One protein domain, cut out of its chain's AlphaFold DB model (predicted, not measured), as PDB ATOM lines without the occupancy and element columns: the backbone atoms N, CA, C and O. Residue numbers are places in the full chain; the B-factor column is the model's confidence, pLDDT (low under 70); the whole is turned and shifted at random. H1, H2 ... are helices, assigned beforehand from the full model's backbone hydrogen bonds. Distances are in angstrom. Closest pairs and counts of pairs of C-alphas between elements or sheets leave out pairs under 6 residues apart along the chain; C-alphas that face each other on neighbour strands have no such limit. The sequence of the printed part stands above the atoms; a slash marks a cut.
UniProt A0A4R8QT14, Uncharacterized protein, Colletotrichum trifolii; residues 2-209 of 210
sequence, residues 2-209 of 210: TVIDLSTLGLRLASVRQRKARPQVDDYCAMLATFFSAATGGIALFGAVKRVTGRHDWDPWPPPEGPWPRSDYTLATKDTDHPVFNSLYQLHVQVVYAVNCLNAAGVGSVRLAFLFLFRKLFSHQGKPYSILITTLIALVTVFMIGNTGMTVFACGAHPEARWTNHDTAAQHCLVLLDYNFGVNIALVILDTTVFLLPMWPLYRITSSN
ATOM      1  N   THR A   2     157.017  93.174 128.697       62.91
ATOM      2  CA  THR A   2     158.135  92.204 128.673       62.91
ATOM      3  C   THR A   2     157.872  90.878 127.940       62.91
ATOM      4  O   THR A   2     158.753  90.389 127.243       62.91
ATOM      5  N   VAL A   3     156.679  90.283 128.060       63.66
ATOM      6  CA  VAL A   3     156.380  88.964 127.452       63.66
ATOM      7  C   VAL A   3     156.321  89.041 125.925       63.66
ATOM      8  O   VAL A   3     156.854  88.173 125.237       63.66
ATOM      9  N   ILE A   4     155.718  90.107 125.393       68.25
ATOM     10  CA  ILE A   4     155.612  90.330 123.946       68.25
ATOM     11  C   ILE A   4     157.007  90.577 123.360       68.25
ATOM     12  O   ILE A   4     157.358  89.951 122.360       68.25
ATOM     13  N   ASP A   5     157.839  91.377 124.030       65.75
ATOM     14  CA  ASP A   5     159.208  91.675 123.594       65.75
ATOM     15  C   ASP A   5     160.119  90.435 123.625       65.75
ATOM     16  O   ASP A   5     160.877  90.180 122.689       65.75
ATOM     17  N   LEU A   6     160.006  89.602 124.666       70.12
ATOM     18  CA  LEU A   6     160.742  88.335 124.760       70.12
ATOM     19  C   LEU A   6     160.276  87.326 123.706       70.12
ATOM     20  O   LEU A   6     161.099  86.637 123.102       70.12
ATOM     21  N   SER A   7     158.967  87.254 123.451       70.44
ATOM     22  CA  SER A   7     158.417  86.368 122.423       70.44
ATOM     23  C   SER A   7     158.839  86.793 121.014       70.44
ATOM     24  O   SER A   7     159.228  85.947 120.209       70.44
ATOM     25  N   THR A   8     158.860  88.098 120.724       69.19
ATOM     26  CA  THR A   8     159.322  88.632 119.435       69.19
ATOM     27  C   THR A   8     160.824  88.446 119.245       69.19
ATOM     28  O   THR A   8     161.242  88.065 118.151       69.19
ATOM     29  N   LEU A   9     161.637  88.611 120.294       69.31
ATOM     30  CA  LEU A   9     163.063  88.272 120.266       69.31
ATOM     31  C   LEU A   9     163.282  86.776 120.000       69.31
ATOM     32  O   LEU A   9     164.077  86.411 119.133       69.31
ATOM     33  N   GLY A  10     162.550  85.910 120.706       71.50
ATOM     34  CA  GLY A  10     162.612  84.460 120.527       71.50
ATOM     35  C   GLY A  10     162.245  84.037 119.104       71.50
ATOM     36  O   GLY A  10     162.975  83.265 118.484       71.50
ATOM     37  N   LEU A  11     161.172  84.605 118.547       70.44
ATOM     38  CA  LEU A  11     160.753  84.389 117.159       70.44
ATOM     39  C   LEU A  11     161.802  84.884 116.155       70.44
ATOM     40  O   LEU A  11     162.100  84.181 115.188       70.44
ATOM     41  N   ARG A  12     162.409  86.055 116.388       68.00
ATOM     42  CA  ARG A  12     163.475  86.588 115.524       68.00
ATOM     43  C   ARG A  12     164.701  85.682 115.525       68.00
ATOM     44  O   ARG A  12     165.146  85.285 114.448       68.00
ATOM     45  N   LEU A  13     165.184  85.280 116.703       71.69
ATOM     46  CA  LEU A  13     166.329  84.373 116.846       71.69
ATOM     47  C   LEU A  13     166.047  82.992 116.252       71.69
ATOM     48  O   LEU A  13     166.906  82.429 115.571       71.69
ATOM     49  N   ALA A  14     164.835  82.467 116.444       71.31
ATOM     50  CA  ALA A  14     164.398  81.229 115.814       71.31
ATOM     51  C   ALA A  14     164.395  81.349 114.281       71.31
ATOM     52  O   ALA A  14     164.895  80.451 113.604       71.31
ATOM     53  N   SER A  15     163.926  82.472 113.725       70.06
ATOM     54  CA  SER A  15     163.915  82.696 112.274       70.06
ATOM     55  C   SER A  15     165.326  82.837 111.686       70.06
ATOM     56  O   SER A  15     165.613  82.264 110.632       70.06
ATOM     57  N   VAL A  16     166.239  83.531 112.380       65.94
ATOM     58  CA  VAL A  16     167.643  83.693 111.961       65.94
ATOM     59  C   VAL A  16     168.355  82.345 111.992       65.94
ATOM     60  O   VAL A  16     169.040  81.979 111.030       65.94
ATOM     61  N   ARG A  17     168.125  81.558 113.053       69.69
ATOM     62  CA  ARG A  17     168.659  80.201 113.199       69.69
ATOM     63  C   ARG A  17     168.141  79.267 112.105       69.69
ATOM     64  O   ARG A  17     168.931  78.527 111.527       69.69
ATOM     65  N   GLN A  18     166.847  79.324 111.789       74.12
ATOM     66  CA  GLN A  18     166.248  78.524 110.717       74.12
ATOM     67  C   GLN A  18     166.782  78.910 109.332       74.12
ATOM     68  O   GLN A  18     167.024  78.032 108.507       74.12
ATOM     69  N   ARG A  19     167.019  80.202 109.075       68.12
ATOM     70  CA  ARG A  19     167.520  80.687 107.779       68.12
ATOM     71  C   ARG A  19     169.040  80.574 107.604       68.12
ATOM     72  O   ARG A  19     169.520  80.896 106.521       68.12
ATOM     73  N   LYS A  20     169.803  80.161 108.634       67.50
ATOM     74  CA  LYS A  20     171.287  80.204 108.664       67.50
ATOM     75  C   LYS A  20     171.847  81.548 108.164       67.50
ATOM     76  O   LYS A  20     172.911  81.609 107.547       67.50
ATOM     77  N   ALA A  21     171.105  82.628 108.386       62.91
ATOM     78  CA  ALA A  21     171.476  83.950 107.910       62.91
ATOM     79  C   ALA A  21     172.527  84.555 108.848       62.91
ATOM     80  O   ALA A  21     172.493  84.322 110.057       62.91
ATOM     81  N   ARG A  22     173.466  85.341 108.309       69.56
ATOM     82  CA  ARG A  22     174.379  86.119 109.156       69.56
ATOM     83  C   ARG A  22     173.576  87.186 109.916       69.56
ATOM     84  O   ARG A  22     172.783  87.867 109.262       69.56
ATOM     85  N   PRO A  23     173.788  87.348 111.237       65.19
ATOM     86  CA  PRO A  23     173.099  88.364 112.027       65.19
ATOM     87  C   PRO A  23     173.414  89.751 111.468       65.19
ATOM     88  O   PRO A  23     174.578  90.094 111.243       65.19
ATOM     89  N   GLN A  24     172.366  90.517 111.183       70.50
ATOM     90  CA  GLN A  24     172.468  91.845 110.584       70.50
ATOM     91  C   GLN A  24     172.443  92.934 111.663       70.50
ATOM     92  O   GLN A  24     172.096  92.685 112.812       70.50
ATOM     93  N   VAL A  25     172.800  94.168 111.295       72.00
ATOM     94  CA  VAL A  25     172.820  95.315 112.226       72.00
ATOM     95  C   VAL A  25     171.444  95.564 112.869       72.00
ATOM     96  O   VAL A  25     171.379  95.892 114.048       72.00
ATOM     97  N   ASP A  26     170.351  95.320 112.135       71.75
ATOM     98  CA  ASP A  26     168.977  95.356 112.665       71.75
ATOM     99  C   ASP A  26     168.767  94.337 113.800       71.75
ATOM    100  O   ASP A  26     168.212  94.676 114.843       71.75
ATOM    101  N   ASP A  27     169.293  93.114 113.657       72.38
ATOM    102  CA  ASP A  27     169.171  92.081 114.690       72.38
ATOM    103  C   ASP A  27     169.867  92.518 115.985       72.38
ATOM    104  O   ASP A  27     169.305  92.351 117.065       72.38
ATOM    105  N   TYR A  28     171.039  93.156 115.891       76.50
ATOM    106  CA  TYR A  28     171.740  93.693 117.061       76.50
ATOM    107  C   TYR A  28     170.986  94.854 117.717       76.50
ATOM    108  O   TYR A  28     170.849  94.865 118.939       76.50
ATOM    109  N   CYS A  29     170.458  95.804 116.938       76.31
ATOM    110  CA  CYS A  29     169.650  96.902 117.480       76.31
ATOM    111  C   CYS A  29     168.363  96.393 118.142       76.31
ATOM    112  O   CYS A  29     167.979  96.895 119.197       76.31
ATOM    113  N   ALA A  30     167.726  95.373 117.566       72.38
ATOM    114  CA  ALA A  30     166.539  94.749 118.132       72.38
ATOM    115  C   ALA A  30     166.849  93.964 119.414       72.38
ATOM    116  O   ALA A  30     166.126  94.098 120.396       72.38
ATOM    117  N   MET A  31     167.947  93.200 119.445       76.25
ATOM    118  CA  MET A  31     168.403  92.518 120.662       76.25
ATOM    119  C   MET A  31     168.715  93.519 121.780       76.25
ATOM    120  O   MET A  31     168.303  93.314 122.922       76.25
ATOM    121  N   LEU A  32     169.384  94.626 121.446       80.12
ATOM    122  CA  LEU A  32     169.694  95.706 122.381       80.12
ATOM    123  C   LEU A  32     168.415  96.379 122.908       80.12
ATOM    124  O   LEU A  32     168.279  96.610 124.107       80.12
ATOM    125  N   ALA A  33     167.444  96.636 122.030       78.38
ATOM    126  CA  ALA A  33     166.150  97.188 122.408       78.38
ATOM    127  C   ALA A  33     165.382  96.274 123.371       78.38
ATOM    128  O   ALA A  33     164.867  96.741 124.388       78.38
ATOM    129  N   THR A  34     165.337  94.967 123.092       75.94
ATOM    130  CA  THR A  34     164.691  94.000 123.986       75.94
ATOM    131  C   THR A  34     165.401  93.922 125.333       75.94
ATOM    132  O   THR A  34     164.730  93.845 126.359       75.94
ATOM    133  N   PHE A  35     166.735  93.991 125.355       82.56
ATOM    134  CA  PHE A  35     167.498  94.041 126.600       82.56
ATOM    135  C   PHE A  35     167.113  95.261 127.447       82.56
ATOM    136  O   PHE A  35     166.772  95.106 128.621       82.56
ATOM    137  N   PHE A  36     167.082  96.459 126.852       83.25
ATOM    138  CA  PHE A  36     166.675  97.674 127.561       83.25
ATOM    139  C   PHE A  36     165.217  97.626 128.028       83.25
ATOM    140  O   PHE A  36     164.931  98.025 129.158       83.25
ATOM    141  N   SER A  37     164.299  97.094 127.216       79.06
ATOM    142  CA  SER A  37     162.893  96.924 127.609       79.06
ATOM    143  C   SER A  37     162.745  95.953 128.787       79.06
ATOM    144  O   SER A  37     162.067  96.258 129.771       79.06
ATOM    145  N   ALA A  38     163.436  94.810 128.743       80.00
ATOM    146  CA  ALA A  38     163.418  93.826 129.821       80.00
ATOM    147  C   ALA A  38     164.012  94.392 131.120       80.00
ATOM    148  O   ALA A  38     163.412  94.228 132.184       80.00
ATOM    149  N   ALA A  39     165.139  95.105 131.034       84.12
ATOM    150  CA  ALA A  39     165.762  95.769 132.175       84.12
ATOM    151  C   ALA A  39     164.835  96.834 132.786       84.12
ATOM    152  O   ALA A  39     164.611  96.839 133.996       84.12
ATOM    153  N   THR A  40     164.226  97.676 131.947       83.00
ATOM    154  CA  THR A  40     163.271  98.706 132.387       83.00
ATOM    155  C   THR A  40     162.060  98.075 133.074       83.00
ATOM    156  O   THR A  40     161.672  98.499 134.161       83.00
ATOM    157  N   GLY A  41     161.495  97.016 132.487       79.94
ATOM    158  CA  GLY A  41     160.380  96.273 133.071       79.94
ATOM    159  C   GLY A  41     160.732  95.607 134.403       79.94
ATOM    160  O   GLY A  41     159.921  95.632 135.325       79.94
ATOM    161  N   GLY A  42     161.943  95.056 134.531       83.88
ATOM    162  CA  GLY A  42     162.434  94.455 135.773       83.88
ATOM    163  C   GLY A  42     162.585  95.474 136.903       83.88
ATOM    164  O   GLY A  42     162.114  95.232 138.014       83.88
ATOM    165  N   ILE A  43     163.175  96.638 136.616       85.06
ATOM    166  CA  ILE A  43     163.343  97.717 137.602       85.06
ATOM    167  C   ILE A  43     161.991  98.322 137.994       85.06
ATOM    168  O   ILE A  43     161.745  98.560 139.176       85.06
ATOM    169  N   ALA A  44     161.082  98.514 137.036       82.12
ATOM    170  CA  ALA A  44     159.733  98.992 137.325       82.12
ATOM    171  C   ALA A  44     158.949  97.999 138.201       82.12
ATOM    172  O   ALA A  44     158.286  98.404 139.154       82.12
ATOM    173  N   LEU A  45     159.064  96.690 137.933       84.56
ATOM    174  CA  LEU A  45     158.447  95.658 138.768       84.56
ATOM    175  C   LEU A  45     159.049  95.651 140.176       84.56
ATOM    176  O   LEU A  45     158.309  95.561 141.151       84.56
ATOM    177  N   PHE A  46     160.371  95.789 140.295       85.00
ATOM    178  CA  PHE A  46     161.038  95.930 141.588       85.00
ATOM    179  C   PHE A  46     160.504  97.140 142.367       85.00
ATOM    180  O   PHE A  46     160.153  97.003 143.540       85.00
ATOM    181  N   GLY A  47     160.367  98.294 141.707       79.12
ATOM    182  CA  GLY A  47     159.772  99.493 142.293       79.12
ATOM    183  C   GLY A  47     158.330  99.278 142.763       79.12
ATOM    184  O   GLY A  47     157.961  99.713 143.855       79.12
ATOM    185  N   ALA A  48     157.528  98.550 141.983       79.38
ATOM    186  CA  ALA A  48     156.140  98.243 142.318       79.38
ATOM    187  C   ALA A  48     156.038  97.272 143.505       79.38
ATOM    188  O   ALA A  48     155.247  97.493 144.420       79.38
ATOM    189  N   VAL A  49     156.881  96.234 143.544       81.69
ATOM    190  CA  VAL A  49     156.962  95.277 144.663       81.69
ATOM    191  C   VAL A  49     157.402  95.976 145.950       81.69
ATOM    192  O   VAL A  49     156.874  95.690 147.021       81.69
ATOM    193  N   LYS A  50     158.340  96.922 145.847       78.06
ATOM    194  CA  LYS A  50     158.787  97.763 146.964       78.06
ATOM    195  C   LYS A  50     157.826  98.909 147.290       78.06
ATOM    196  O   LYS A  50     158.131  99.673 148.199       78.06
ATOM    197  N   ARG A  51     156.700  99.027 146.570       70.00
ATOM    198  CA  ARG A  51     155.681 100.081 146.732       70.00
ATOM    199  C   ARG A  51     156.253 101.499 146.681       70.00
ATOM    200  O   ARG A  51     155.726 102.436 147.273       70.00
ATOM    201  N   VAL A  52     157.344 101.653 145.931       69.50
ATOM    202  CA  VAL A  52     157.968 102.952 145.680       69.50
ATOM    203  C   VAL A  52     157.525 103.556 144.359       69.50
ATOM    204  O   VAL A  52     157.653 104.757 144.185       69.50
ATOM    205  N   THR A  53     156.974 102.777 143.430       64.44
ATOM    206  CA  THR A  53     156.392 103.282 142.176       64.44
ATOM    207  C   THR A  53     154.918 102.898 142.089       64.44
ATOM    208  O   THR A  53     154.589 101.723 142.253       64.44
ATOM    209  N   GLY A  54     154.037 103.859 141.790       65.50
ATOM    210  CA  GLY A  54     152.584 103.652 141.773       65.50
ATOM    211  C   GLY A  54     151.928 104.197 143.041       65.50
ATOM    212  O   GLY A  54     152.059 105.381 143.320       65.50
ATOM    213  N   ARG A  55     151.224 103.349 143.806       56.88
ATOM    214  CA  ARG A  55     150.702 103.735 145.126       56.88
ATOM    215  C   ARG A  55     151.864 103.833 146.104       56.88
ATOM    216  O   ARG A  55     152.530 102.831 146.361       56.88
ATOM    217  N   HIS A  56     152.076 105.022 146.637       57.88
ATOM    218  CA  HIS A  56     153.148 105.286 147.568       57.88
ATOM    219  C   HIS A  56     152.702 104.993 149.001       57.88
ATOM    220  O   HIS A  56     151.701 105.536 149.457       57.88
ATOM    221  N   ASP A  57     153.452 104.169 149.737       52.34
ATOM    222  CA  ASP A  57     153.186 103.934 151.168       52.34
ATOM    223  C   ASP A  57     153.414 105.202 152.028       52.34
ATOM    224  O   ASP A  57     153.047 105.228 153.199       52.34
ATOM    225  N   TRP A  58     154.010 106.260 151.459       55.78
ATOM    226  CA  TRP A  58     154.138 107.576 152.095       55.78
ATOM    227  C   TRP A  58     152.968 108.528 151.830       55.78
ATOM    228  O   TRP A  58     152.947 109.609 152.418       55.78
ATOM    229  N   ASP A  59     152.014 108.168 150.969       54.81
ATOM    230  CA  ASP A  59     150.779 108.937 150.830       54.81
ATOM    231  C   ASP A  59     149.817 108.499 151.952       54.81
ATOM    232  O   ASP A  59     149.493 107.309 152.040       54.81
ATOM    233  N   PRO A  60     149.366 109.409 152.838       52.09
ATOM    234  CA  PRO A  60     148.497 109.045 153.956       52.09
ATOM    235  C   PRO A  60     147.223 108.331 153.480       52.09
ATOM    236  O   PRO A  60     146.517 108.822 152.595       52.09
ATOM    237  N   TRP A  61     146.916 107.170 154.071       45.44
ATOM    238  CA  TRP A  61     145.661 106.450 153.839       45.44
ATOM    239  C   TRP A  61     145.021 105.978 155.158       45.44
ATOM    240  O   TRP A  61     145.707 105.311 155.935       45.44
ATOM    241  N   PRO A  62     143.712 106.205 155.390       53.47
ATOM    242  CA  PRO A  62     142.783 106.969 154.550       53.47
ATOM    243  C   PRO A  62     143.216 108.439 154.407       53.47
ATOM    244  O   PRO A  62     143.975 108.923 155.251       53.47
ATOM    245  N   PRO A  63     142.797 109.137 153.330       56.62
ATOM    246  CA  PRO A  63     143.003 110.577 153.241       56.62
ATOM    247  C   PRO A  63     142.465 111.200 154.534       56.62
ATOM    248  O   PRO A  63     141.421 110.750 155.008       56.62
ATOM    249  N   PRO A  64     143.166 112.163 155.151       55.22
ATOM    250  CA  PRO A  64     142.757 112.692 156.444       55.22
ATOM    251  C   PRO A  64     141.335 113.268 156.356       55.22
ATOM    252  O   PRO A  64     141.110 114.324 155.771       55.22
ATOM    253  N   GLU A  65     140.361 112.550 156.919       48.91
ATOM    254  CA  GLU A  65     138.975 112.996 157.053       48.91
ATOM    255  C   GLU A  65     138.892 113.916 158.281       48.91
ATOM    256  O   GLU A  65     138.767 113.467 159.418       48.91
ATOM    257  N   GLY A  66     139.036 115.227 158.075       55.56
ATOM    258  CA  GLY A  66     138.927 116.235 159.134       55.56
ATOM    259  C   GLY A  66     139.085 117.666 158.605       55.56
ATOM    260  O   GLY A  66     139.412 117.841 157.436       55.56
ATOM    261  N   PRO A  67     138.876 118.707 159.440       50.84
ATOM    262  CA  PRO A  67     138.960 120.122 159.045       50.84
ATOM    263  C   PRO A  67     140.407 120.602 158.865       50.84
ATOM    264  O   PRO A  67     140.663 121.796 158.724       50.84
ATOM    265  N   TRP A  68     141.361 119.673 158.919       46.78
ATOM    266  CA  TRP A  68     142.738 119.913 158.542       46.78
ATOM    267  C   TRP A  68     142.732 120.416 157.099       46.78
ATOM    268  O   TRP A  68     141.958 119.889 156.289       46.78
ATOM    269  N   PRO A  69     143.532 121.443 156.759       43.19
ATOM    270  CA  PRO A  69     143.676 121.820 155.362       43.19
ATOM    271  C   PRO A  69     143.993 120.527 154.624       43.19
ATOM    272  O   PRO A  69     144.849 119.779 155.107       43.19
ATOM    273  N   ARG A  70     143.252 120.217 153.538       45.47
ATOM    274  CA  ARG A  70     143.663 119.172 152.588       45.47
ATOM    275  C   ARG A  70     145.146 119.382 152.479       45.47
ATOM    276  O   ARG A  70     145.536 120.483 152.103       45.47
ATOM    277  N   SER A  71     145.934 118.451 152.993       44.88
ATOM    278  CA  SER A  71     147.369 118.624 153.012       44.88
ATOM    279  C   SER A  71     147.700 118.746 151.550       44.88
ATOM    280  O   SER A  71     147.591 117.782 150.794       44.88
ATOM    281  N   ASP A  72     147.928 119.983 151.137       40.84
ATOM    282  CA  ASP A  72     148.422 120.321 149.840       40.84
ATOM    283  C   ASP A  72     149.794 119.685 149.908       40.84
ATOM    284  O   ASP A  72     150.742 120.288 150.403       40.84
ATOM    285  N   TYR A  73     149.883 118.408 149.529       45.44
ATOM    286  CA  TYR A  73     151.126 117.673 149.353       45.44
ATOM    287  C   TYR A  73     151.798 118.242 148.102       45.44
ATOM    288  O   TYR A  73     152.127 117.544 147.146       45.44
ATOM    289  N   THR A  74     151.907 119.561 148.054       43.34
ATOM    290  CA  THR A  74     152.684 120.271 147.076       43.34
ATOM    291  C   THR A  74     154.133 120.055 147.455       43.34
ATOM    292  O   THR A  74     154.492 119.938 148.627       43.34
ATOM    293  N   LEU A  75     154.977 119.991 146.435       42.44
ATOM    294  CA  LEU A  75     156.423 119.821 146.551       42.44
ATOM    295  C   LEU A  75     157.077 120.785 147.571       42.44
ATOM    296  O   LEU A  75     158.174 120.513 148.034       42.44
ATOM    297  N   ALA A  76     156.405 121.894 147.905       39.34
ATOM    298  CA  ALA A  76     156.886 122.979 148.753       39.34
ATOM    299  C   ALA A  76     156.567 122.843 150.258       39.34
ATOM    300  O   ALA A  76     157.168 123.551 151.057       39.34
ATOM    301  N   THR A  77     155.627 121.984 150.661       45.56
ATOM    302  CA  THR A  77     155.063 121.950 152.033       45.56
ATOM    303  C   THR A  77     155.392 120.672 152.804       45.56
ATOM    304  O   THR A  77     154.791 120.400 153.840       45.56
ATOM    305  N   LYS A  78     156.309 119.842 152.303       49.81
ATOM    306  CA  LYS A  78     156.539 118.514 152.873       49.81
ATOM    307  C   LYS A  78     157.272 118.609 154.213       49.81
ATOM    308  O   LYS A  78     158.396 119.092 154.248       49.81
ATOM    309  N   ASP A  79     156.658 118.078 155.273       47.97
ATOM    310  CA  ASP A  79     157.339 117.684 156.513       47.97
ATOM    311  C   ASP A  79     158.457 116.685 156.161       47.97
ATOM    312  O   ASP A  79     158.247 115.475 156.035       47.97
ATOM    313  N   THR A  80     159.659 117.212 155.940       49.34
ATOM    314  CA  THR A  80     160.888 116.479 155.606       49.34
ATOM    315  C   THR A  80     161.414 115.623 156.758       49.34
ATOM    316  O   THR A  80     162.312 114.807 156.552       49.34
ATOM    317  N   ASP A  81     160.833 115.756 157.951       46.47
ATOM    318  CA  ASP A  81     161.379 115.203 159.192       46.47
ATOM    319  C   ASP A  81     160.827 113.816 159.555       46.47
ATOM    320  O   ASP A  81     161.200 113.242 160.581       46.47
ATOM    321  N   HIS A  82     159.974 113.214 158.717       50.69
ATOM    322  CA  HIS A  82     159.517 111.846 158.964       50.69
ATOM    323  C   HIS A  82     160.642 110.836 158.637       50.69
ATOM    324  O   HIS A  82     161.019 110.689 157.470       50.69
ATOM    325  N   PRO A  83     161.153 110.054 159.613       52.09
ATOM    326  CA  PRO A  83     162.348 109.217 159.428       52.09
ATOM    327  C   PRO A  83     162.168 108.093 158.396       52.09
ATOM    328  O   PRO A  83     163.138 107.606 157.824       52.09
ATOM    329  N   VAL A  84     160.922 107.695 158.128       55.50
ATOM    330  CA  VAL A  84     160.558 106.680 157.125       55.50
ATOM    331  C   VAL A  84     160.498 107.278 155.712       55.50
ATOM    332  O   VAL A  84     160.765 106.586 154.730       55.50
ATOM    333  N   PHE A  85     160.187 108.572 155.596       61.50
ATOM    334  CA  PHE A  85     159.999 109.243 154.312       61.50
ATOM    335  C   PHE A  85     161.312 109.324 153.523       61.50
ATOM    336  O   PHE A  85     161.339 109.019 152.331       61.50
ATOM    337  N   ASN A  86     162.415 109.648 154.201       63.97
ATOM    338  CA  ASN A  86     163.686 109.933 153.543       63.97
ATOM    339  C   ASN A  86     164.271 108.701 152.815       63.97
ATOM    340  O   ASN A  86     164.673 108.789 151.657       63.97
ATOM    341  N   SER A  87     164.231 107.514 153.434       67.00
ATOM    342  CA  SER A  87     164.771 106.286 152.825       67.00
ATOM    343  C   SER A  87     163.925 105.754 151.663       67.00
ATOM    344  O   SER A  87     164.461 105.277 150.663       67.00
ATOM    345  N   LEU A  88     162.595 105.820 151.785       68.12
ATOM    346  CA  LEU A  88     161.669 105.376 150.735       68.12
ATOM    347  C   LEU A  88     161.698 106.328 149.532       68.12
ATOM    348  O   LEU A  88     161.685 105.876 148.386       68.12
ATOM    349  N   TYR A  89     161.811 107.629 149.796       69.88
ATOM    350  CA  TYR A  89     161.960 108.650 148.770       69.88
ATOM    351  C   TYR A  89     163.278 108.503 147.999       69.88
ATOM    352  O   TYR A  89     163.265 108.484 146.770       69.88
ATOM    353  N   GLN A  90     164.405 108.301 148.686       73.62
ATOM    354  CA  GLN A  90     165.688 108.042 148.021       73.62
ATOM    355  C   GLN A  90     165.619 106.819 147.094       73.62
ATOM    356  O   GLN A  90     166.065 106.885 145.947       73.62
ATOM    357  N   LEU A  91     164.992 105.726 147.548       75.44
ATOM    358  CA  LEU A  91     164.791 104.536 146.715       75.44
ATOM    359  C   LEU A  91     163.931 104.847 145.479       75.44
ATOM    360  O   LEU A  91     164.240 104.394 144.378       75.44
ATOM    361  N   HIS A  92     162.863 105.634 145.641       77.31
ATOM    362  CA  HIS A  92     162.010 106.060 144.532       77.31
ATOM    363  C   HIS A  92     162.793 106.831 143.470       77.31
ATOM    364  O   HIS A  92     162.734 106.480 142.290       77.31
ATOM    365  N   VAL A  93     163.551 107.850 143.879       78.00
ATOM    366  CA  VAL A  93     164.296 108.701 142.944       78.00
ATOM    367  C   VAL A  93     165.358 107.887 142.196       78.00
ATOM    368  O   VAL A  93     165.500 108.041 140.983       78.00
ATOM    369  N   GLN A  94     166.035 106.950 142.868       81.50
ATOM    370  CA  GLN A  94     166.987 106.030 142.234       81.50
ATOM    371  C   GLN A  94     166.326 105.132 141.180       81.50
ATOM    372  O   GLN A  94     166.837 104.997 140.066       81.50
ATOM    373  N   VAL A  95     165.171 104.539 141.507       82.69
ATOM    374  CA  VAL A  95     164.412 103.679 140.585       82.69
ATOM    375  C   VAL A  95     163.933 104.477 139.371       82.69
ATOM    376  O   VAL A  95     164.112 104.030 138.238       82.69
ATOM    377  N   VAL A  96     163.377 105.671 139.583       81.56
ATOM    378  CA  VAL A  96     162.901 106.548 138.501       81.56
ATOM    379  C   VAL A  96     164.055 107.008 137.614       81.56
ATOM    380  O   VAL A  96     163.927 107.000 136.389       81.56
ATOM    381  N   TYR A  97     165.198 107.365 138.200       82.06
ATOM    382  CA  TYR A  97     166.391 107.727 137.441       82.06
ATOM    383  C   TYR A  97     166.867 106.572 136.552       82.06
ATOM    384  O   TYR A  97     167.024 106.756 135.344       82.06
ATOM    385  N   ALA A  98     167.007 105.367 137.116       84.06
ATOM    386  CA  ALA A  98     167.429 104.186 136.368       84.06
ATOM    387  C   ALA A  98     166.464 103.850 135.218       84.06
ATOM    388  O   ALA A  98     166.902 103.596 134.094       84.06
ATOM    389  N   VAL A  99     165.153 103.907 135.472       84.69
ATOM    390  CA  VAL A  99     164.117 103.703 134.448       84.69
ATOM    391  C   VAL A  99     164.230 104.741 133.336       84.69
ATOM    392  O   VAL A  99     164.205 104.369 132.166       84.69
ATOM    393  N   ASN A 100     164.407 106.021 133.665       82.50
ATOM    394  CA  ASN A 100     164.518 107.080 132.662       82.50
ATOM    395  C   ASN A 100     165.762 106.921 131.780       82.50
ATOM    396  O   ASN A 100     165.660 107.056 130.561       82.50
ATOM    397  N   CYS A 101     166.915 106.573 132.359       83.50
ATOM    398  CA  CYS A 101     168.136 106.311 131.596       83.50
ATOM    399  C   CYS A 101     167.977 105.117 130.642       83.50
ATOM    400  O   CYS A 101     168.340 105.209 129.467       83.50
ATOM    401  N   LEU A 102     167.405 104.008 131.123       85.38
ATOM    402  CA  LEU A 102     167.181 102.819 130.295       85.38
ATOM    403  C   LEU A 102     166.137 103.064 129.209       85.38
ATOM    404  O   LEU A 102     166.313 102.609 128.080       85.38
ATOM    405  N   ASN A 103     165.078 103.811 129.520       83.00
ATOM    406  CA  ASN A 103     164.036 104.152 128.562       83.00
ATOM    407  C   ASN A 103     164.583 105.071 127.459       83.00
ATOM    408  O   ASN A 103     164.359 104.815 126.276       83.00
ATOM    409  N   ALA A 104     165.386 106.080 127.821       82.44
ATOM    410  CA  ALA A 104     166.048 106.950 126.853       82.44
ATOM    411  C   ALA A 104     166.897 106.142 125.854       82.44
ATOM    412  O   ALA A 104     166.758 106.336 124.650       82.44
ATOM    413  N   ALA A 105     167.698 105.177 126.314       84.75
ATOM    414  CA  ALA A 105     168.488 104.318 125.426       84.75
ATOM    415  C   ALA A 105     167.633 103.300 124.635       84.75
ATOM    416  O   ALA A 105     167.853 103.056 123.440       84.75
ATOM    417  N   GLY A 106     166.633 102.707 125.291       82.25
ATOM    418  CA  GLY A 106     165.785 101.654 124.737       82.25
ATOM    419  C   GLY A 106     164.900 102.131 123.589       82.25
ATOM    420  O   GLY A 106     164.898 101.511 122.522       82.25
ATOM    421  N   VAL A 107     164.216 103.270 123.750       82.25
ATOM    422  CA  VAL A 107     163.345 103.837 122.701       82.25
ATOM    423  C   VAL A 107     164.158 104.262 121.468       82.25
ATOM    424  O   VAL A 107     163.662 104.240 120.342       82.25
ATOM    425  N   GLY A 108     165.444 104.572 121.634       82.44
ATOM    426  CA  GLY A 108     166.337 104.819 120.500       82.44
ATOM    427  C   GLY A 108     166.654 103.588 119.695       82.44
ATOM    428  O   GLY A 108     166.621 103.618 118.467       82.44
ATOM    429  N   SER A 109     166.924 102.501 120.404       83.25
ATOM    430  CA  SER A 109     167.280 101.211 119.821       83.25
ATOM    431  C   SER A 109     166.103 100.639 119.021       83.25
ATOM    432  O   SER A 109     166.264 100.356 117.837       83.25
ATOM    433  N   VAL A 110     164.909 100.621 119.633       82.94
ATOM    434  CA  VAL A 110     163.648 101.132 119.058       82.94
ATOM    435  C   VAL A 110     163.629 101.542 117.581       82.94
ATOM    436  O   VAL A 110     163.512 100.765 116.629       82.94
ATOM    437  N   ARG A 111     163.717 102.862 117.431       83.12
ATOM    438  CA  ARG A 111     163.643 103.606 116.176       83.12
ATOM    439  C   ARG A 111     164.739 103.208 115.196       83.12
ATOM    440  O   ARG A 111     164.477 103.124 113.999       83.12
ATOM    441  N   LEU A 112     165.949 102.937 115.686       84.69
ATOM    442  CA  LEU A 112     167.062 102.510 114.842       84.69
ATOM    443  C   LEU A 112     166.787 101.150 114.194       84.69
ATOM    444  O   LEU A 112     166.976 101.027 112.986       84.69
ATOM    445  N   ALA A 113     166.276 100.170 114.944       83.19
ATOM    446  CA  ALA A 113     165.882  98.871 114.395       83.19
ATOM    447  C   ALA A 113     164.841  99.038 113.272       83.19
ATOM    448  O   ALA A 113     164.995  98.501 112.174       83.19
ATOM    449  N   PHE A 114     163.829  99.885 113.490       82.69
ATOM    450  CA  PHE A 114     162.809 100.173 112.477       82.69
ATOM    451  C   PHE A 114     163.389 100.828 111.209       82.69
ATOM    452  O   PHE A 114     163.071 100.425 110.088       82.69
ATOM    453  N   LEU A 115     164.298 101.794 111.362       85.25
ATOM    454  CA  LEU A 115     164.963 102.443 110.230       85.25
ATOM    455  C   LEU A 115     165.905 101.499 109.468       85.25
ATOM    456  O   LEU A 115     165.959 101.556 108.237       85.25
ATOM    457  N   PHE A 116     166.622 100.606 110.157       83.81
ATOM    458  CA  PHE A 116     167.447  99.588 109.498       83.81
ATOM    459  C   PHE A 116     166.597  98.591 108.705       83.81
ATOM    460  O   PHE A 116     166.979  98.220 107.587       83.81
ATOM    461  N   LEU A 117     165.420  98.227 109.219       81.50
ATOM    462  CA  LEU A 117     164.451  97.410 108.495       81.50
ATOM    463  C   LEU A 117     163.982  98.109 107.213       81.50
ATOM    464  O   LEU A 117     164.013  97.503 106.137       81.50
ATOM    465  N   PHE A 118     163.624  99.395 107.278       81.44
ATOM    466  CA  PHE A 118     163.239 100.145 106.079       81.44
ATOM    467  C   PHE A 118     164.377 100.312 105.082       81.44
ATOM    468  O   PHE A 118     164.150 100.196 103.878       81.44
ATOM    469  N   ARG A 119     165.608 100.534 105.553       83.25
ATOM    470  CA  ARG A 119     166.782 100.619 104.675       83.25
ATOM    471  C   ARG A 119     166.916  99.363 103.822       83.25
ATOM    472  O   ARG A 119     167.235  99.453 102.641       83.25
ATOM    473  N   LYS A 120     166.651  98.202 104.421       78.75
ATOM    474  CA  LYS A 120     166.664  96.915 103.727       78.75
ATOM    475  C   LYS A 120     165.486  96.783 102.765       78.75
ATOM    476  O   LYS A 120     165.700  96.412 101.614       78.75
ATOM    477  N   LEU A 121     164.272  97.117 103.208       80.69
ATOM    478  CA  LEU A 121     163.060  97.013 102.390       80.69
ATOM    479  C   LEU A 121     163.152  97.865 101.115       80.69
ATOM    480  O   LEU A 121     162.833  97.399 100.024       80.69
ATOM    481  N   PHE A 122     163.655  99.093 101.239       78.06
ATOM    482  CA  PHE A 122     163.780 100.039 100.130       78.06
ATOM    483  C   PHE A 122     165.155 100.020  99.452       78.06
ATOM    484  O   PHE A 122     165.419 100.855  98.587       78.06
ATOM    485  N   SER A 123     166.023  99.051  99.770       75.62
ATOM    486  CA  SER A 123     167.367  98.962  99.177       75.62
ATOM    487  C   SER A 123     167.339  98.848  97.646       75.62
ATOM    488  O   SER A 123     168.298  99.245  96.986       75.62
ATOM    489  N   HIS A 124     166.253  98.318  97.078       75.44
ATOM    490  CA  HIS A 124     166.082  98.124  95.635       75.44
ATOM    491  C   HIS A 124     165.361  99.283  94.930       75.44
ATOM    492  O   HIS A 124     165.332  99.327  93.705       75.44
ATOM    493  N   GLN A 125     164.798 100.236  95.677       73.38
ATOM    494  CA  GLN A 125     163.929 101.303  95.153       73.38
ATOM    495  C   GLN A 125     164.705 102.543  94.671       73.38
ATOM    496  O   GLN A 125     164.115 103.514  94.206       73.38
ATOM    497  N   GLY A 126     166.041 102.503  94.738       75.50
ATOM    498  CA  GLY A 126     166.941 103.504  94.163       75.50
ATOM    499  C   GLY A 126     167.786 104.267  95.189       75.50
ATOM    500  O   GLY A 126     167.482 104.333  96.382       75.50
ATOM    501  N   LYS A 127     168.862 104.899  94.696       80.69
ATOM    502  CA  LYS A 127     169.801 105.711  95.492       80.69
ATOM    503  C   LYS A 127     169.151 106.806  96.364       80.69
ATOM    504  O   LYS A 127     169.588 106.924  97.509       80.69
ATOM    505  N   PRO A 128     168.136 107.583  95.917       81.44
ATOM    506  CA  PRO A 128     167.592 108.667  96.744       81.44
ATOM    507  C   PRO A 128     166.930 108.159  98.032       81.44
ATOM    508  O   PRO A 128     167.123 108.752  99.090       81.44
ATOM    509  N   TYR A 129     166.235 107.020  97.979       79.94
ATOM    510  CA  TYR A 129     165.606 106.419  99.159       79.94
ATOM    511  C   TYR A 129     166.635 105.887 100.153       79.94
ATOM    512  O   TYR A 129     166.500 106.093 101.358       79.94
ATOM    513  N   SER A 130     167.711 105.266  99.661       82.62
ATOM    514  CA  SER A 130     168.803 104.825 100.530       82.62
ATOM    515  C   SER A 130     169.480 106.003 101.236       82.62
ATOM    516  O   SER A 130     169.853 105.869 102.401       82.62
ATOM    517  N   ILE A 131     169.650 107.143 100.556       85.94
ATOM    518  CA  ILE A 131     170.222 108.356 101.158       85.94
ATOM    519  C   ILE A 131     169.277 108.893 102.233       85.94
ATOM    520  O   ILE A 131     169.717 109.091 103.359       85.94
ATOM    521  N   LEU A 132     167.985 109.031 101.924       87.44
ATOM    522  CA  LEU A 132     166.965 109.517 102.855       87.44
ATOM    523  C   LEU A 132     166.875 108.671 104.134       87.44
ATOM    524  O   LEU A 132     166.815 109.201 105.239       87.44
ATOM    525  N   ILE A 133     166.903 107.344 104.013       86.56
ATOM    526  CA  ILE A 133     166.865 106.475 105.196       86.56
ATOM    527  C   ILE A 133     168.179 106.576 105.980       86.56
ATOM    528  O   ILE A 133     168.172 106.565 107.208       86.56
ATOM    529  N   THR A 134     169.315 106.725 105.297       87.25
ATOM    530  CA  THR A 134     170.616 106.885 105.967       87.25
ATOM    531  C   THR A 134     170.705 108.211 106.726       87.25
ATOM    532  O   THR A 134     171.222 108.228 107.842       87.25
ATOM    533  N   THR A 135     170.165 109.306 106.181       90.00
ATOM    534  CA  THR A 135     170.110 110.596 106.886       90.00
ATOM    535  C   THR A 135     169.180 110.538 108.094       90.00
ATOM    536  O   THR A 135     169.545 111.049 109.151       90.00
ATOM    537  N   LEU A 136     168.039 109.848 107.992       88.62
ATOM    538  CA  LEU A 136     167.160 109.582 109.136       88.62
ATOM    539  C   LEU A 136     167.870 108.773 110.224       88.62
ATOM    540  O   LEU A 136     167.796 109.140 111.392       88.62
ATOM    541  N   ILE A 137     168.606 107.716 109.859       89.06
ATOM    542  CA  ILE A 137     169.397 106.931 110.820       89.06
ATOM    543  C   ILE A 137     170.399 107.832 111.544       89.06
ATOM    544  O   ILE A 137     170.480 107.784 112.771       89.06
ATOM    545  N   ALA A 138     171.134 108.676 110.814       90.81
ATOM    546  CA  ALA A 138     172.101 109.591 111.411       90.81
ATOM    547  C   ALA A 138     171.429 110.591 112.368       90.81
ATOM    548  O   ALA A 138     171.879 110.744 113.502       90.81
ATOM    549  N   LEU A 139     170.321 111.210 111.945       91.31
ATOM    550  CA  LEU A 139     169.564 112.169 112.750       91.31
ATOM    551  C   LEU A 139     169.042 111.534 114.040       91.31
ATOM    552  O   LEU A 139     169.251 112.082 115.122       91.31
ATOM    553  N   VAL A 140     168.418 110.356 113.940       89.62
ATOM    554  CA  VAL A 140     167.939 109.619 115.114       89.62
ATOM    555  C   VAL A 140     169.107 109.259 116.019       89.62
ATOM    556  O   VAL A 140     169.023 109.489 117.217       89.62
ATOM    557  N   THR A 141     170.223 108.771 115.477       88.69
ATOM    558  CA  THR A 141     171.397 108.402 116.285       88.69
ATOM    559  C   THR A 141     171.927 109.591 117.088       88.69
ATOM    560  O   THR A 141     172.133 109.468 118.294       88.69
ATOM    561  N   VAL A 142     172.094 110.756 116.450       91.62
ATOM    562  CA  VAL A 142     172.554 111.983 117.120       91.62
ATOM    563  C   VAL A 142     171.569 112.413 118.204       91.62
ATOM    564  O   VAL A 142     171.982 112.690 119.330       91.62
ATOM    565  N   PHE A 143     170.269 112.408 117.898       89.19
ATOM    566  CA  PHE A 143     169.237 112.764 118.867       89.19
ATOM    567  C   PHE A 143     169.215 111.803 120.062       89.19
ATOM    568  O   PHE A 143     169.147 112.245 121.206       89.19
ATOM    569  N   MET A 144     169.334 110.493 119.824       87.19
ATOM    570  CA  MET A 144     169.357 109.490 120.889       87.19
ATOM    571  C   MET A 144     170.574 109.647 121.801       87.19
ATOM    572  O   MET A 144     170.421 109.585 123.021       87.19
ATOM    573  N   ILE A 145     171.767 109.870 121.235       89.06
ATOM    574  CA  ILE A 145     172.994 110.095 122.015       89.06
ATOM    575  C   ILE A 145     172.860 111.376 122.840       89.06
ATOM    576  O   ILE A 145     173.134 111.355 124.038       89.06
ATOM    577  N   GLY A 146     172.381 112.463 122.226       88.31
ATOM    578  CA  GLY A 146     172.153 113.735 122.911       88.31
ATOM    579  C   GLY A 146     171.154 113.601 124.059       88.31
ATOM    580  O   GLY A 146     171.454 113.990 125.182       88.31
ATOM    581  N   ASN A 147     169.998 112.981 123.816       84.44
ATOM    582  CA  ASN A 147     168.964 112.809 124.833       84.44
ATOM    583  C   ASN A 147     169.408 111.878 125.972       84.44
ATOM    584  O   ASN A 147     169.173 112.169 127.142       84.44
ATOM    585  N   THR A 148     170.096 110.778 125.652       84.50
ATOM    586  CA  THR A 148     170.629 109.855 126.669       84.50
ATOM    587  C   THR A 148     171.713 110.537 127.498       84.50
ATOM    588  O   THR A 148     171.676 110.466 128.723       84.50
ATOM    589  N   GLY A 149     172.631 111.262 126.850       84.75
ATOM    590  CA  GLY A 149     173.664 112.045 127.526       84.75
ATOM    591  C   GLY A 149     173.065 113.097 128.455       84.75
ATOM    592  O   GLY A 149     173.408 113.139 129.630       84.75
ATOM    593  N   MET A 150     172.097 113.878 127.975       83.50
ATOM    594  CA  MET A 150     171.393 114.867 128.794       83.50
ATOM    595  C   MET A 150     170.621 114.232 129.953       83.50
ATOM    596  O   MET A 150     170.583 114.804 131.034       83.50
ATOM    597  N   THR A 151     170.044 113.042 129.772       78.56
ATOM    598  CA  THR A 151     169.337 112.327 130.848       78.56
ATOM    599  C   THR A 151     170.303 111.850 131.936       78.56
ATOM    600  O   THR A 151     169.989 111.947 133.123       78.56
ATOM    601  N   VAL A 152     171.486 111.362 131.546       81.00
ATOM    602  CA  VAL A 152     172.524 110.890 132.476       81.00
ATOM    603  C   VAL A 152     173.195 112.062 133.196       81.00
ATOM    604  O   VAL A 152     173.337 112.020 134.415       81.00
ATOM    605  N   PHE A 153     173.541 113.121 132.460       81.81
ATOM    606  CA  PHE A 153     174.301 114.283 132.937       81.81
ATOM    607  C   PHE A 153     173.428 115.518 133.204       81.81
ATOM    608  O   PHE A 153     173.912 116.647 133.170       81.81
ATOM    609  N   ALA A 154     172.139 115.326 133.499       75.25
ATOM    610  CA  ALA A 154     171.177 116.417 133.694       75.25
ATOM    611  C   ALA A 154     171.555 117.404 134.817       75.25
ATOM    612  O   ALA A 154     171.040 118.522 134.844       75.25
ATOM    613  N   CYS A 155     172.419 116.978 135.745       75.38
ATOM    614  CA  CYS A 155     172.903 117.762 136.886       75.38
ATOM    615  C   CYS A 155     174.385 118.167 136.749       75.38
ATOM    616  O   CYS A 155     175.043 118.519 137.728       75.38
ATOM    617  N   GLY A 156     174.931 118.091 135.529       76.56
ATOM    618  CA  GLY A 156     176.291 118.522 135.214       76.56
ATOM    619  C   GLY A 156     177.360 117.756 135.996       76.56
ATOM    620  O   GLY A 156     177.475 116.539 135.872       76.56
ATOM    621  N   ALA A 157     178.154 118.493 136.780       72.62
ATOM    622  CA  ALA A 157     179.276 117.967 137.563       72.62
ATOM    623  C   ALA A 157     178.859 117.227 138.848       72.62
ATOM    624  O   ALA A 157     179.703 116.566 139.445       72.62
ATOM    625  N   HIS A 158     177.582 117.313 139.241       75.25
ATOM    626  CA  HIS A 158     177.026 116.655 140.426       75.25
ATOM    627  C   HIS A 158     175.946 115.641 140.034       75.25
ATOM    628  O   HIS A 158     174.763 115.853 140.323       75.25
ATOM    629  N   PRO A 159     176.294 114.544 139.331       67.56
ATOM    630  CA  PRO A 159     175.321 113.519 138.960       67.56
ATOM    631  C   PRO A 159     174.608 112.939 140.190       67.56
ATOM    632  O   PRO A 159     173.420 112.636 140.117       67.56
ATOM    633  N   GLU A 160     175.284 112.883 141.340       71.38
ATOM    634  CA  GLU A 160     174.735 112.430 142.616       71.38
ATOM    635  C   GLU A 160     173.548 113.252 143.117       71.38
ATOM    636  O   GLU A 160     172.664 112.706 143.781       71.38
ATOM    637  N   ALA A 161     173.458 114.532 142.743       70.06
ATOM    638  CA  ALA A 161     172.321 115.379 143.092       70.06
ATOM    639  C   ALA A 161     171.007 114.852 142.492       70.06
ATOM    640  O   ALA A 161     169.931 115.129 143.016       70.06
ATOM    641  N   ARG A 162     171.083 114.044 141.424       69.25
ATOM    642  CA  ARG A 162     169.923 113.467 140.741       69.25
ATOM    643  C   ARG A 162     169.211 112.386 141.550       69.25
ATOM    644  O   ARG A 162     168.018 112.200 141.344       69.25
ATOM    645  N   TRP A 163     169.926 111.651 142.404       68.06
ATOM    646  CA  TRP A 163     169.399 110.466 143.101       68.06
ATOM    647  C   TRP A 163     169.518 110.521 144.628       68.06
ATOM    648  O   TRP A 163     169.286 109.513 145.297       68.06
ATOM    649  N   THR A 164     169.895 111.677 145.179       68.25
ATOM    650  CA  THR A 164     170.059 111.896 146.623       68.25
ATOM    651  C   THR A 164     168.887 112.688 147.196       68.25
ATOM    652  O   THR A 164     167.993 112.077 147.771       68.25
ATOM    653  N   ASN A 165     168.848 114.013 147.014       64.94
ATOM    654  CA  ASN A 165     167.837 114.884 147.623       64.94
ATOM    655  C   ASN A 165     167.181 115.835 146.607       64.94
ATOM    656  O   ASN A 165     167.791 116.251 145.620       64.94
ATOM    657  N   HIS A 166     165.931 116.218 146.879       62.84
ATOM    658  CA  HIS A 166     165.166 117.123 146.018       62.84
ATOM    659  C   HIS A 166     165.777 118.530 145.954       62.84
ATOM    660  O   HIS A 166     165.880 119.106 144.875       62.84
ATOM    661  N   ASP A 167     166.231 119.065 147.087       62.50
ATOM    662  CA  ASP A 167     166.776 120.427 147.156       62.50
ATOM    663  C   ASP A 167     168.083 120.557 146.374       62.50
ATOM    664  O   ASP A 167     168.284 121.515 145.628       62.50
ATOM    665  N   THR A 168     168.936 119.532 146.448       64.56
ATOM    666  CA  THR A 168     170.151 119.449 145.631       64.56
ATOM    667  C   THR A 168     169.821 119.275 144.151       64.56
ATOM    668  O   THR A 168     170.517 119.828 143.301       64.56
ATOM    669  N   ALA A 169     168.737 118.562 143.823       63.53
ATOM    670  CA  ALA A 169     168.283 118.419 142.445       63.53
ATOM    671  C   ALA A 169     167.736 119.741 141.878       63.53
ATOM    672  O   ALA A 169     168.035 120.083 140.738       63.53
ATOM    673  N   ALA A 170     166.986 120.512 142.665       64.12
ATOM    674  CA  ALA A 170     166.447 121.805 142.248       64.12
ATOM    675  C   ALA A 170     167.544 122.858 142.012       64.12
ATOM    676  O   ALA A 170     167.381 123.734 141.166       64.12
ATOM    677  N   GLN A 171     168.662 122.768 142.741       68.56
ATOM    678  CA  GLN A 171     169.787 123.700 142.621       68.56
ATOM    679  C   GLN A 171     170.761 123.343 141.493       68.56
ATOM    680  O   GLN A 171     171.287 124.240 140.835       68.56
ATOM    681  N   HIS A 172     171.020 122.052 141.270       69.50
ATOM    682  CA  HIS A 172     172.077 121.605 140.356       69.50
ATOM    683  C   HIS A 172     171.573 120.986 139.052       69.50
ATOM    684  O   HIS A 172     172.356 120.857 138.109       69.50
ATOM    685  N   CYS A 173     170.300 120.600 138.965       71.88
ATOM    686  CA  CYS A 173     169.751 119.976 137.766       71.88
ATOM    687  C   CYS A 173     168.950 120.967 136.917       71.88
ATOM    688  O   CYS A 173     168.297 121.877 137.424       71.88
ATOM    689  N   LEU A 174     168.965 120.753 135.598       67.12
ATOM    690  CA  LEU A 174     168.099 121.471 134.659       67.12
ATOM    691  C   LEU A 174     166.622 121.378 135.068       67.12
ATOM    692  O   LEU A 174     166.170 120.318 135.514       67.12
ATOM    693  N   VAL A 175     165.870 122.467 134.846       66.06
ATOM    694  CA  VAL A 175     164.420 122.534 135.092       66.06
ATOM    695  C   VAL A 175     163.736 121.400 134.336       66.06
ATOM    696  O   VAL A 175     163.618 121.400 133.110       66.06
ATOM    697  N   LEU A 176     163.314 120.397 135.102       65.44
ATOM    698  CA  LEU A 176     162.917 119.107 134.562       65.44
ATOM    699  C   LEU A 176     161.633 119.202 133.727       65.44
ATOM    700  O   LEU A 176     161.474 118.462 132.762       65.44
ATOM    701  N   LEU A 177     160.736 120.123 134.086       66.50
ATOM    702  CA  LEU A 177     159.438 120.289 133.438       66.50
ATOM    703  C   LEU A 177     159.578 120.842 132.011       66.50
ATOM    704  O   LEU A 177     159.110 120.209 131.067       66.50
ATOM    705  N   ASP A 178     160.281 121.964 131.853       72.31
ATOM    706  CA  ASP A 178     160.469 122.626 130.556       72.31
ATOM    707  C   ASP A 178     161.318 121.774 129.612       72.31
ATOM    708  O   ASP A 178     161.001 121.628 128.428       72.31
ATOM    709  N   TYR A 179     162.362 121.137 130.153       74.69
ATOM    710  CA  TYR A 179     163.186 120.200 129.399       74.69
ATOM    711  C   TYR A 179     162.367 119.006 128.896       74.69
ATOM    712  O   TYR A 179     162.389 118.705 127.702       74.69
ATOM    713  N   ASN A 180     161.595 118.352 129.773       77.75
ATOM    714  CA  ASN A 180     160.759 117.219 129.376       77.75
ATOM    715  C   ASN A 180     159.699 117.630 128.351       77.75
ATOM    716  O   ASN A 180     159.439 116.881 127.412       77.75
ATOM    717  N   PHE A 181     159.100 118.811 128.502       80.94
ATOM    718  CA  PHE A 181     158.130 119.320 127.540       80.94
ATOM    719  C   PHE A 181     158.761 119.518 126.154       80.94
ATOM    720  O   PHE A 181     158.237 119.008 125.161       80.94
ATOM    721  N   GLY A 182     159.928 120.167 126.086       82.12
ATOM    722  CA  GLY A 182     160.664 120.361 124.834       82.12
ATOM    723  C   GLY A 182     161.098 119.045 124.182       82.12
ATOM    724  O   GLY A 182     160.908 118.851 122.979       82.12
ATOM    725  N   VAL A 183     161.617 118.103 124.975       83.75
ATOM    726  CA  VAL A 183     161.997 116.767 124.495       83.75
ATOM    727  C   VAL A 183     160.782 116.000 123.980       83.75
ATOM    728  O   VAL A 183     160.870 115.385 122.922       83.75
ATOM    729  N   ASN A 184     159.635 116.069 124.658       85.25
ATOM    730  CA  ASN A 184     158.412 115.404 124.208       85.25
ATOM    731  C   ASN A 184     157.926 115.935 122.855       85.25
ATOM    732  O   ASN A 184     157.566 115.139 121.989       85.25
ATOM    733  N   ILE A 185     157.977 117.251 122.628       88.00
ATOM    734  CA  ILE A 185     157.654 117.830 121.315       88.00
ATOM    735  C   ILE A 185     158.615 117.298 120.245       88.00
ATOM    736  O   ILE A 185     158.176 116.835 119.191       88.00
ATOM    737  N   ALA A 186     159.922 117.319 120.521       86.88
ATOM    738  CA  ALA A 186     160.927 116.817 119.588       86.88
ATOM    739  C   ALA A 186     160.738 115.321 119.280       86.88
ATOM    740  O   ALA A 186     160.869 114.911 118.128       86.88
ATOM    741  N   LEU A 187     160.375 114.519 120.286       86.06
ATOM    742  CA  LEU A 187     160.070 113.098 120.130       86.06
ATOM    743  C   LEU A 187     158.859 112.877 119.224       86.06
ATOM    744  O   LEU A 187     158.953 112.076 118.301       86.06
ATOM    745  N   VAL A 188     157.762 113.613 119.424       87.88
ATOM    746  CA  VAL A 188     156.563 113.505 118.572       87.88
ATOM    747  C   VAL A 188     156.890 113.851 117.119       87.88
ATOM    748  O   VAL A 188     156.482 113.132 116.205       87.88
ATOM    749  N   ILE A 189     157.659 114.919 116.888       89.38
ATOM    750  CA  ILE A 189     158.093 115.309 115.539       89.38
ATOM    751  C   ILE A 189     158.959 114.209 114.924       89.38
ATOM    752  O   ILE A 189     158.736 113.817 113.776       89.38
ATOM    753  N   LEU A 190     159.929 113.691 115.676       87.50
ATOM    754  CA  LEU A 190     160.842 112.652 115.214       87.50
ATOM    755  C   LEU A 190     160.094 111.350 114.907       87.50
ATOM    756  O   LEU A 190     160.340 110.759 113.861       87.50
ATOM    757  N   ASP A 191     159.138 110.945 115.741       86.44
ATOM    758  CA  ASP A 191     158.309 109.756 115.524       86.44
ATOM    759  C   ASP A 191     157.430 109.904 114.282       86.44
ATOM    760  O   ASP A 191     157.398 109.016 113.427       86.44
ATOM    761  N   THR A 192     156.792 111.064 114.124       87.62
ATOM    762  CA  THR A 192     155.983 111.383 112.941       87.62
ATOM    763  C   THR A 192     156.835 111.342 111.671       87.62
ATOM    764  O   THR A 192     156.440 110.766 110.660       87.62
ATOM    765  N   THR A 193     158.047 111.892 111.738       86.50
ATOM    766  CA  THR A 193     159.010 111.936 110.632       86.50
ATOM    767  C   THR A 193     159.495 110.527 110.276       86.50
ATOM    768  O   THR A 193     159.390 110.107 109.125       86.50
ATOM    769  N   VAL A 194     159.960 109.755 111.260       84.56
ATOM    770  CA  VAL A 194     160.464 108.383 111.081       84.56
ATOM    771  C   VAL A 194     159.381 107.438 110.561       84.56
ATOM    772  O   VAL A 194     159.704 106.509 109.827       84.56
ATOM    773  N   PHE A 195     158.113 107.666 110.904       82.62
ATOM    774  CA  PHE A 195     157.008 106.819 110.467       82.62
ATOM    775  C   PHE A 195     156.444 107.216 109.094       82.62
ATOM    776  O   PHE A 195     156.299 106.359 108.222       82.62
ATOM    777  N   LEU A 196     156.162 108.503 108.860       84.44
ATOM    778  CA  LEU A 196     155.493 108.954 107.632       84.44
ATOM    779  C   LEU A 196     156.410 108.943 106.402       84.44
ATOM    780  O   LEU A 196     155.969 108.553 105.317       84.44
ATOM    781  N   LEU A 197     157.683 109.331 106.546       82.19
ATOM    782  CA  LEU A 197     158.629 109.388 105.421       82.19
ATOM    783  C   LEU A 197     158.814 108.047 104.694       82.19
ATOM    784  O   LEU A 197     158.759 108.045 103.464       82.19
ATOM    785  N   PRO A 198     159.016 106.909 105.384       74.50
ATOM    786  CA  PRO A 198     159.111 105.610 104.722       74.50
ATOM    787  C   PRO A 198     157.747 105.024 104.328       74.50
ATOM    788  O   PRO A 198     157.701 104.150 103.464       74.50
ATOM    789  N   MET A 199     156.631 105.502 104.894       78.69
ATOM    790  CA  MET A 199     155.290 105.068 104.475       78.69
ATOM    791  C   MET A 199     154.851 105.658 103.137       78.69
ATOM    792  O   MET A 199     154.203 104.968 102.352       78.69
ATOM    793  N   TRP A 200     155.231 106.900 102.837       78.50
ATOM    794  CA  TRP A 200     154.899 107.546 101.567       78.50
ATOM    795  C   TRP A 200     155.305 106.734 100.315       78.50
ATOM    796  O   TRP A 200     154.459 106.509  99.444       78.50
ATOM    797  N   PRO A 201     156.552 106.229 100.187       71.56
ATOM    798  CA  PRO A 201     156.917 105.369  99.064       71.56
ATOM    799  C   PRO A 201     156.172 104.033  99.075       71.56
ATOM    800  O   PRO A 201     155.822 103.536  98.009       71.56
ATOM    801  N   LEU A 202     155.870 103.478 100.250       72.19
ATOM    802  CA  LEU A 202     155.072 102.257 100.399       72.19
ATOM    803  C   LEU A 202     153.665 102.425  99.803       72.19
ATOM    804  O   LEU A 202     153.220 101.583  99.021       72.19
ATOM    805  N   TYR A 203     153.005 103.547 100.095       76.50
ATOM    806  CA  TYR A 203     151.706 103.887  99.511       76.50
ATOM    807  C   TYR A 203     151.785 103.980  97.983       76.50
ATOM    808  O   TYR A 203     150.986 103.354  97.290       76.50
ATOM    809  N   ARG A 204     152.809 104.664  97.452       73.56
ATOM    810  CA  ARG A 204     153.002 104.834  96.002       73.56
ATOM    811  C   ARG A 204     153.196 103.509  95.254       73.56
ATOM    812  O   ARG A 204     152.678 103.360  94.153       73.56
ATOM    813  N   ILE A 205     153.943 102.566  95.832       71.69
ATOM    814  CA  ILE A 205     154.169 101.237  95.231       71.69
ATOM    815  C   ILE A 205     152.876 100.409  95.240       71.69
ATOM    816  O   ILE A 205     152.620  99.630  94.324       71.69
ATOM    817  N   THR A 206     152.060 100.568  96.281       72.06
ATOM    818  CA  THR A 206     150.802  99.827  96.416       72.06
ATOM    819  C   THR A 206     149.737 100.387  95.470       72.06
ATOM    820  O   THR A 206     149.033  99.619  94.826       72.06
ATOM    821  N   SER A 207     149.675 101.712  95.308       71.75
ATOM    822  CA  SER A 207     148.710 102.382  94.428       71.75
ATOM    823  C   SER A 207     149.027 102.264  92.935       71.75
ATOM    824  O   SER A 207     148.170 102.581  92.127       71.75
ATOM    825  N   SER A 208     150.248 101.875  92.545       58.75
ATOM    826  CA  SER A 208     150.618 101.686  91.131       58.75
ATOM    827  C   SER A 208     150.358 100.271  90.602       58.75
ATOM    828  O   SER A 208     150.575 100.028  89.421       58.75
ATOM    829  N   ASN A 209     149.992  99.329  91.477       52.78
ATOM    830  CA  ASN A 209     149.671  97.939  91.127       52.78
ATOM    831  C   ASN A 209     148.152  97.651  91.166       52.78
ATOM    832  O   ASN A 209     147.752  96.492  91.056       52.78
TER     833      ASN A 209
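What this domain is: This is residues 2 to 209 of the 210 residues of an uncharacterized protein of Colletotrichum trifolii (UniProt A0A4R8QT14). A loose, elongated stack of long helices runs along one axis, with H3 as its long middle member: H2 packs along one side of H3, H1 packs on H2 beyond it, and H4 and, more loosely, H7 are on the other side of H3. The short helices H5 and H6 make a small head in the turn between H4 and H7, and a long stretch with no named element, residues 50 to 82, loops out near the beginning of H3, with residues 64 to 70 and 76 to 81 sticking out. The printed part has 208 residues with seven named helices, H1 to H7 in that order, and no named strand; the class is all helix. The whole is loose, with a radius of gyration of the C-alphas of 22.3 A, and only just elongated, with spans of 72 by 36 by 35 A.

Where its parts are: H3, the longest, holds residues 83 to 121 and is 58.3 A long, from C-alpha 83 at (162.348, 109.217, 159.428). H2 holds residues 25 to 49, 36.1 A, and H1 residues 2 to 19, 25.6 A, from C-alpha 2 at (158.135, 92.204, 128.673). H4 holds residues 127 to 152, 37.4 A; H5 residues 159 to 162; H6 residues 166 to 172. H7 holds residues 176 to 207, 45.7 A, ending at C-alpha 207 at (148.710, 102.382, 94.428), with a kink of 27 degrees near residue 201.

How they stand to each other: H3 is the hub, touching H2, H4 and H7. H2 and H3 form a helical hairpin at a shallow tilt of 21 degrees, opposite ways; their closest C-alphas, of Ala 33 and Ser 109, are 4.9 A apart. H1 and H2 are a hairpin too, at 25 degrees, with the C-alphas of Thr 2 and Ala 38 closest at 5.6 A. H1 and H3 are apart. H3 and H4 form a hairpin at 9 degrees, closest at the C-alphas of Ala 104 and Thr 148, 5.4 A. H3, H4 and H7 are a bundle, up and down, each running against the one before. H7 only just touches H3, with 3 pairs of C-alphas within 8 A, through its residues 194 to 198; the closest C-alphas, of Phe 118 and Pro 198, are 7.0 A apart. H7 also only just touches H4, with 3 such pairs, through its residues 190 to 198; the C-alphas of Leu 136 and Val 194 are closest at 7.1 A. H5 touches H6, with the C-alphas of Ala 161 and Ala 169 closest at 5.1 A. Every O i to N i+4 pair is within hydrogen-bond range in H1, H2, H4 and H6, but 32 of 35 in H3 and 25 of 28 in H7; H5 is too short for such a pair.

The domain as a whole: The C-alphas farthest apart, of Pro 67 and Gly 126, are 72.6 A apart. The printed part has no cut, and the link from H2 to H3, 33 residues, is long. Mean pLDDT of the printed part is 73.2; residues 52 to 89 and 162 to 172 are among those under 70.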